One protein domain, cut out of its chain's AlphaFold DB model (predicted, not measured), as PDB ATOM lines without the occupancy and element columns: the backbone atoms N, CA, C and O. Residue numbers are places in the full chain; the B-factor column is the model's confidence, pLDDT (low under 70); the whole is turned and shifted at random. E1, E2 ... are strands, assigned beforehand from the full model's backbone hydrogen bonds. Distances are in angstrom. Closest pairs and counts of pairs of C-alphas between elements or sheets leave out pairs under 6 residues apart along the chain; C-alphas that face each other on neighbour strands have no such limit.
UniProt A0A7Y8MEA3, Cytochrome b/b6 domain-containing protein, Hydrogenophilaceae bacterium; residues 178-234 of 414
ATOM      1  N   LEU A 178      -9.769 -50.090  23.843       92.31
ATOM      2  CA  LEU A 178      -9.031 -50.818  22.808       92.31
ATOM      3  C   LEU A 178      -7.718 -51.328  23.393       92.31
ATOM      4  O   LEU A 178      -6.970 -50.548  23.976       92.31
ATOM      5  N   TYR A 179      -7.435 -52.614  23.215       91.56
ATOM      6  CA  TYR A 179      -6.228 -53.275  23.720       91.56
ATOM      7  C   TYR A 179      -5.429 -53.883  22.567       91.56
ATOM      8  O   TYR A 179      -5.917 -53.967  21.436       91.56
ATOM      9  N   TRP A 180      -4.230 -54.358  22.879       91.00
ATOM     10  CA  TRP A 180      -3.442 -55.214  22.004       91.00
ATOM     11  C   TRP A 180      -3.255 -56.576  22.673       91.00
ATOM     12  O   TRP A 180      -2.948 -56.627  23.861       91.00
ATOM     13  N   GLY A 181      -3.457 -57.661  21.927       86.50
ATOM     14  CA  GLY A 181      -3.431 -59.038  22.421       86.50
ATOM     15  C   GLY A 181      -4.745 -59.804  22.216       86.50
ATOM     16  O   GLY A 181      -5.718 -59.312  21.627       86.50
ATOM     17  N   SER A 182      -4.768 -61.041  22.718       81.81
ATOM     18  CA  SER A 182      -5.931 -61.933  22.646       81.81
ATOM     19  C   SER A 182      -7.116 -61.406  23.448       81.81
ATOM     20  O   SER A 182      -8.238 -61.331  22.931       81.81
ATOM     21  N   ASP A 183      -6.823 -60.971  24.671       76.38
ATOM     22  CA  ASP A 183      -7.759 -60.651  25.740       76.38
ATOM     23  C   ASP A 183      -7.501 -59.246  26.297       76.38
ATOM     24  O   ASP A 183      -6.552 -58.565  25.908       76.38
ATOM     25  N   GLY A 184      -8.422 -58.750  27.122       73.50
ATOM     26  CA  GLY A 184      -8.361 -57.383  27.631       73.50
ATOM     27  C   GLY A 184      -9.455 -57.104  28.649       73.50
ATOM     28  O   GLY A 184     -10.641 -57.027  28.319       73.50
ATOM     29  N   THR A 185      -9.033 -56.960  29.896       71.31
ATOM     30  CA  THR A 185      -9.838 -56.702  31.086       71.31
ATOM     31  C   THR A 185      -9.740 -55.232  31.501       71.31
ATOM     32  O   THR A 185      -9.065 -54.416  30.873       71.31
ATOM     33  N   TRP A 186     -10.433 -54.836  32.567       65.31
ATOM     34  CA  TRP A 186     -10.442 -53.440  33.020       65.31
ATOM     35  C   TRP A 186      -9.111 -52.976  33.641       65.31
ATOM     36  O   TRP A 186      -8.926 -51.767  33.777       65.31
ATOM     37  N   GLY A 187      -8.202 -53.905  33.971       65.81
ATOM     38  CA  GLY A 187      -6.853 -53.612  34.471       65.81
ATOM     39  C   GLY A 187      -5.751 -53.590  33.402       65.81
ATOM     40  O   GLY A 187      -4.664 -53.093  33.680       65.81
ATOM     41  N   ASP A 188      -6.016 -54.093  32.192       78.56
ATOM     42  CA  ASP A 188      -5.004 -54.192  31.133       78.56
ATOM     43  C   ASP A 188      -4.749 -52.842  30.434       78.56
ATOM     44  O   ASP A 188      -5.682 -52.040  30.275       78.56
ATOM     45  N   PRO A 189      -3.509 -52.570  29.976       79.88
ATOM     46  CA  PRO A 189      -3.157 -51.310  29.329       79.88
ATOM     47  C   PRO A 189      -3.899 -51.141  27.996       79.88
ATOM     48  O   PRO A 189      -3.611 -51.803  26.997       79.88
ATOM     49  N   ALA A 190      -4.859 -50.217  27.975       86.25
ATOM     50  CA  ALA A 190      -5.586 -49.839  26.771       86.25
ATOM     51  C   ALA A 190      -4.803 -48.792  25.954       86.25
ATOM     52  O   ALA A 190      -4.282 -47.823  26.503       86.25
ATOM     53  N   ILE A 191      -4.779 -48.950  24.628       88.12
ATOM     54  CA  ILE A 191      -4.243 -47.960  23.674       88.12
ATOM     55  C   ILE A 191      -5.147 -46.719  23.637       88.12
ATOM     56  O   ILE A 191      -4.666 -45.587  23.620       88.12
ATOM     57  N   LEU A 192      -6.462 -46.956  23.635       91.69
ATOM     58  CA  LEU A 192      -7.517 -45.948  23.690       91.69
ATOM     59  C   LEU A 192      -8.550 -46.382  24.730       91.69
ATOM     60  O   LEU A 192      -9.033 -47.515  24.696       91.69
ATOM     61  N   SER A 193      -8.933 -45.471  25.611       92.12
ATOM     62  CA  SER A 193     -10.002 -45.633  26.594       92.12
ATOM     63  C   SER A 193     -10.926 -44.419  26.504       92.12
ATOM     64  O   SER A 193     -10.461 -43.292  26.359       92.12
ATOM     65  N   ILE A 194     -12.241 -44.640  26.546       92.88
ATOM     66  CA  ILE A 194     -13.237 -43.577  26.707       92.88
ATOM     67  C   ILE A 194     -14.145 -44.003  27.860       92.88
ATOM     68  O   ILE A 194     -15.077 -44.791  27.698       92.88
ATOM     69  N   ALA A 195     -13.817 -43.532  29.057       89.06
ATOM     70  CA  ALA A 195     -14.376 -44.002  30.313       89.06
ATOM     71  C   ALA A 195     -15.017 -42.856  31.108       89.06
ATOM     72  O   ALA A 195     -15.019 -41.697  30.699       89.06
ATOM     73  N   SER A 196     -15.561 -43.183  32.279       89.00
ATOM     74  CA  SER A 196     -15.965 -42.182  33.262       89.00
ATOM     75  C   SER A 196     -15.369 -42.502  34.623       89.00
ATOM     76  O   SER A 196     -15.456 -43.637  35.093       89.00
ATOM     77  N   VAL A 197     -14.787 -41.494  35.263       89.81
ATOM     78  CA  VAL A 197     -14.314 -41.561  36.648       89.81
ATOM     79  C   VAL A 197     -15.320 -40.853  37.548       89.81
ATOM     80  O   VAL A 197     -16.048 -39.972  37.093       89.81
ATOM     81  N   THR A 198     -15.395 -41.235  38.818       90.75
ATOM     82  CA  THR A 198     -16.161 -40.459  39.802       90.75
ATOM     83  C   THR A 198     -15.211 -39.469  40.471       90.75
ATOM     84  O   THR A 198     -14.237 -39.896  41.088       90.75
ATOM     85  N   ARG A 199     -15.473 -38.164  40.356       89.06
ATOM     86  CA  ARG A 199     -14.706 -37.098  41.024       89.06
ATOM     87  C   ARG A 199     -15.687 -36.244  41.820       89.06
ATOM     88  O   ARG A 199     -16.691 -35.811  41.275       89.06
ATOM     89  N   ASN A 200     -15.424 -36.035  43.109       88.75
ATOM     90  CA  ASN A 200     -16.285 -35.260  44.020       88.75
ATOM     91  C   ASN A 200     -17.762 -35.732  44.063       88.75
ATOM     92  O   ASN A 200     -18.657 -34.949  44.353       88.75
ATOM     93  N   GLY A 201     -18.018 -37.015  43.771       84.94
ATOM     94  CA  GLY A 201     -19.362 -37.604  43.660       84.94
ATOM     95  C   GLY A 201     -19.959 -37.587  42.245       84.94
ATOM     96  O   GLY A 201     -20.800 -38.428  41.934       84.94
ATOM     97  N   GLU A 202     -19.478 -36.715  41.360       87.56
ATOM     98  CA  GLU A 202     -19.980 -36.565  39.991       87.56
ATOM     99  C   GLU A 202     -19.276 -37.500  38.996       87.56
ATOM    100  O   GLU A 202     -18.138 -37.933  39.200       87.56
ATOM    101  N   ALA A 203     -19.956 -37.820  37.892       89.81
ATOM    102  CA  ALA A 203     -19.397 -38.614  36.803       89.81
ATOM    103  C   ALA A 203     -18.673 -37.705  35.796       89.81
ATOM    104  O   ALA A 203     -19.306 -36.984  35.029       89.81
ATOM    105  N   VAL A 204     -17.344 -37.788  35.765       91.00
ATOM    106  CA  VAL A 204     -16.474 -37.046  34.843       91.00
ATOM    107  C   VAL A 204     -16.094 -37.948  33.669       91.00
ATOM    108  O   VAL A 204     -15.625 -39.070  33.875       91.00
ATOM    109  N   GLY A 205     -16.293 -37.474  32.438       92.69
ATOM    110  CA  GLY A 205     -15.894 -38.178  31.218       92.69
ATOM    111  C   GLY A 205     -14.399 -38.011  30.959       92.69
ATOM    112  O   GLY A 205     -13.901 -36.887  30.948       92.69
ATOM    113  N   VAL A 206     -13.678 -39.113  30.750       92.31
ATOM    114  CA  VAL A 206     -12.227 -39.099  30.506       92.31
ATOM    115  C   VAL A 206     -11.894 -39.965  29.299       92.31
ATOM    116  O   VAL A 206     -12.232 -41.149  29.255       92.31
ATOM    117  N   THR A 207     -11.190 -39.370  28.341       93.62
ATOM    118  CA  THR A 207     -10.603 -40.054  27.189       93.62
ATOM    119  C   THR A 207      -9.102 -40.210  27.416       93.62
ATOM    120  O   THR A 207      -8.403 -39.230  27.667       93.62
ATOM    121  N   GLU A 208      -8.594 -41.436  27.343       91.75
ATOM    122  CA  GLU A 208      -7.183 -41.767  27.558       91.75
ATOM    123  C   GLU A 208      -6.581 -42.309  26.255       91.75
ATOM    124  O   GLU A 208      -7.159 -43.199  25.628       91.75
ATOM    125  N   ILE A 209      -5.430 -41.776  25.841       89.69
ATOM    126  CA  ILE A 209      -4.702 -42.171  24.627       89.69
ATOM    127  C   ILE A 209      -3.247 -42.425  25.025       89.69
ATOM    128  O   ILE A 209      -2.464 -41.489  25.214       89.69
ATOM    129  N   GLY A 210      -2.892 -43.698  25.214       83.50
ATOM    130  CA  GLY A 210      -1.640 -44.082  25.869       83.50
ATOM    131  C   GLY A 210      -1.485 -43.381  27.235       83.50
ATOM    132  O   GLY A 210      -2.351 -43.547  28.093       83.50
ATOM    133  N   PRO A 211      -0.420 -42.584  27.466       82.69
ATOM    134  CA  PRO A 211      -0.231 -41.860  28.726       82.69
ATOM    135  C   PRO A 211      -1.089 -40.588  28.851       82.69
ATOM    136  O   PRO A 211      -1.244 -40.068  29.957       82.69
ATOM    137  N   ALA A 212      -1.618 -40.047  27.748       88.19
ATOM    138  CA  ALA A 212      -2.363 -38.791  27.762       88.19
ATOM    139  C   ALA A 212      -3.794 -39.013  28.268       88.19
ATOM    140  O   ALA A 212      -4.491 -39.901  27.780       88.19
ATOM    141  N   LYS A 213      -4.253 -38.179  29.208       90.94
ATOM    142  CA  LYS A 213      -5.627 -38.198  29.730       90.94
ATOM    143  C   LYS A 213      -6.280 -36.843  29.494       90.94
ATOM    144  O   LYS A 213      -5.745 -35.821  29.914       90.94
ATOM    145  N   LEU A 214      -7.421 -36.848  28.818       92.88
ATOM    146  CA  LEU A 214      -8.189 -35.667  28.447       92.88
ATOM    147  C   LEU A 214      -9.563 -35.737  29.106       92.88
ATOM    148  O   LEU A 214     -10.239 -36.763  29.038       92.88
ATOM    149  N   GLU A 215      -9.987 -34.644  29.733       92.69
ATOM    150  CA  GLU A 215     -11.347 -34.525  30.248       92.69
ATOM    151  C   GLU A 215     -12.298 -34.171  29.101       92.69
ATOM    152  O   GLU A 215     -12.068 -33.218  28.358       92.69
ATOM    153  N   THR A 216     -13.335 -34.985  28.919       92.50
ATOM    154  CA  THR A 216     -14.231 -34.956  27.749       92.50
ATOM    155  C   THR A 216     -15.717 -34.980  28.125       92.50
ATOM    156  O   THR A 216     -16.576 -35.235  27.277       92.50
ATOM    157  N   THR A 217     -16.018 -34.711  29.401       90.69
ATOM    158  CA  THR A 217     -17.363 -34.601  29.984       90.69
ATOM    159  C   THR A 217     -18.314 -33.776  29.111       90.69
ATOM    160  O   THR A 217     -17.955 -32.720  28.598       90.69
ATOM    161  N   GLY A 218     -19.541 -34.268  28.940       86.62
ATOM    162  CA  GLY A 218     -20.573 -33.679  28.085       86.62
ATOM    163  C   GLY A 218     -20.618 -34.286  26.680       86.62
ATOM    164  O   GLY A 218     -21.703 -34.386  26.110       86.62
ATOM    165  N   VAL A 219     -19.482 -34.758  26.146       88.88
ATOM    166  CA  VAL A 219     -19.401 -35.351  24.797       88.88
ATOM    167  C   VAL A 219     -18.961 -36.814  24.826       88.88
ATOM    168  O   VAL A 219     -19.640 -37.645  24.228       88.88
ATOM    169  N   LEU A 220     -17.852 -37.142  25.504       93.19
ATOM    170  CA  LEU A 220     -17.272 -38.490  25.528       93.19
ATOM    171  C   LEU A 220     -17.026 -38.978  26.962       93.19
ATOM    172  O   LEU A 220     -16.499 -38.256  27.812       93.19
ATOM    173  N   GLY A 221     -17.375 -40.238  27.227       89.44
ATOM    174  CA  GLY A 221     -17.224 -40.906  28.528       89.44
ATOM    175  C   GLY A 221     -18.395 -40.645  29.480       89.44
ATOM    176  O   GLY A 221     -18.895 -41.575  30.124       89.44
ATOM    177  N   VAL A 222     -18.873 -39.398  29.501       91.38
ATOM    178  CA  VAL A 222     -20.173 -38.981  30.042       91.38
ATOM    179  C   VAL A 222     -20.800 -37.982  29.074       91.38
ATOM    180  O   VAL A 222     -20.136 -37.020  28.693       91.38
ATOM    181  N   SER A 223     -22.065 -38.178  28.701       92.12
ATOM    182  CA  SER A 223     -22.843 -37.224  27.894       92.12
ATOM    183  C   SER A 223     -24.282 -37.144  28.396       92.12
ATOM    184  O   SER A 223     -24.751 -38.074  29.052       92.12
ATOM    185  N   ASP A 224     -25.012 -36.086  28.042       88.94
ATOM    186  CA  ASP A 224     -26.458 -36.063  28.283       88.94
ATOM    187  C   ASP A 224     -27.190 -37.126  27.445       88.94
ATOM    188  O   ASP A 224     -26.791 -37.454  26.318       88.94
ATOM    189  N   TYR A 225     -28.269 -37.653  28.017       87.56
ATOM    190  CA  TYR A 225     -29.359 -38.309  27.317       87.56
ATOM    191  C   TYR A 225     -30.657 -38.098  28.111       87.56
ATOM    192  O   TYR A 225     -30.727 -38.468  29.281       87.56
ATOM    193  N   ASP A 226     -31.690 -37.525  27.484       85.94
ATOM    194  CA  ASP A 226     -32.997 -37.274  28.123       85.94
ATOM    195  C   ASP A 226     -32.889 -36.445  29.429       85.94
ATOM    196  O   ASP A 226     -33.529 -36.743  30.447       85.94
ATOM    197  N   GLY A 227     -32.013 -35.426  29.420       83.06
ATOM    198  CA  GLY A 227     -31.761 -34.538  30.559       83.06
ATOM    199  C   GLY A 227     -31.006 -35.196  31.720       83.06
ATOM    200  O   GLY A 227     -31.094 -34.725  32.856       83.06
ATOM    201  N   LYS A 228     -30.335 -36.328  31.473       87.06
ATOM    202  CA  LYS A 228     -29.600 -37.117  32.470       87.06
ATOM    203  C   LYS A 228     -28.180 -37.388  31.978       87.06
ATOM    204  O   LYS A 228     -27.972 -37.883  30.872       87.06
ATOM    205  N   ALA A 229     -27.194 -37.136  32.835       87.69
ATOM    206  CA  ALA A 229     -25.796 -37.452  32.556       87.69
ATOM    207  C   ALA A 229     -25.563 -38.976  32.569       87.69
ATOM    208  O   ALA A 229     -25.572 -39.618  33.622       87.69
ATOM    209  N   GLU A 230     -25.330 -39.565  31.399       90.12
ATOM    210  CA  GLU A 230     -25.153 -41.004  31.216       90.12
ATOM    211  C   GLU A 230     -23.695 -41.404  30.953       90.12
ATOM    212  O   GLU A 230     -22.972 -40.773  30.181       90.12
ATOM    213  N   ARG A 231     -23.277 -42.539  31.528       91.25
ATOM    214  CA  ARG A 231     -21.944 -43.132  31.324       91.25
ATOM    215  C   ARG A 231     -21.880 -43.896  29.990       91.25
ATOM    216  O   ARG A 231     -22.079 -45.118  29.924       91.25
ATOM    217  N   ARG A 232     -21.609 -43.161  28.911       91.38
ATOM    218  CA  ARG A 232     -21.445 -43.652  27.533       91.38
ATOM    219  C   ARG A 232     -20.245 -42.975  26.862       91.38
ATOM    220  O   ARG A 232     -19.955 -41.815  27.123       91.38
ATOM    221  N   ALA A 233     -19.531 -43.714  26.018       92.19
ATOM    222  CA  ALA A 233     -18.349 -43.219  25.317       92.19
ATOM    223  C   ALA A 233     -18.697 -42.331  24.122       92.19
ATOM    224  O   ALA A 233     -18.030 -41.327  23.916       92.19
ATOM    225  N   TRP A 234     -19.751 -42.679  23.382       93.19
ATOM    226  CA  TRP A 234     -20.287 -41.895  22.274       93.19
ATOM    227  C   TRP A 234     -21.701 -41.403  22.612       93.19
ATOM    228  O   TRP A 234     -22.498 -42.186  23.154       93.19
TER     229      TRP A 234
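What this domain is: This is residues 178 to 234 of the 414 residues of the protein "Cytochrome b/b6 domain-containing protein" of Hydrogenophilaceae bacterium (UniProt A0A7Y8MEA3). A small three-stranded sheet, built on the long hairpin of E1 and E2 with the short strand E3 beside E2, makes the body; a loop at one end sticks out with residues 181 to 187, and the small hairpin of E4 and E5 lies toward the other end. The printed part has 57 residues, with no named helix and five named strands in the order E1 to E5; the sheet of order E1, E2, E3 and the pair E4, E5 are both antiparallel. The class is all strand, though under half of the residues, 26 of 57, are in named elements. The whole is only just compact, close to loose, with a radius of gyration of the C-alphas of 12.2 A, and elongated, spanning 38 by 20 by 17 A.

Where its parts are: Residues 178 to 191 hold no named element. E1, residues 192 to 199, begins at C-alpha 192 (-7.517, -45.948, 23.690) and is 20.7 A long. E2, residues 202 to 209, is 22.4 A long. E3 is residues 212 to 215, E4 residues 223 to 225, and E5 residues 228 to 230, ending at C-alpha 230 (-25.153, -41.004, 31.216).

How they stand to each other: E1, E2 and E3 form a meander, each strand the antiparallel neighbour of the one before. In the hairpin E1 and E2, N 195 and O 206 are 2.9 A apart, within hydrogen-bond range. In the hairpin E2 and E3, N 207 and O 214 are within range at 2.9 A. In the hairpin E4 and E5, N 230 and O 223 are within range at 2.8 A. The closest C-alphas of E2 and E4, those of Gly 205 and Ser 223, are 7.8 A apart. E1 is apart from E4 and E5.

The domain as a whole: The C-alphas farthest apart, of Ser 182 and Gly 227, are 38.5 A apart. The printed part has no cut, and no link is long. Residues 186 to 187 have pLDDT under 70.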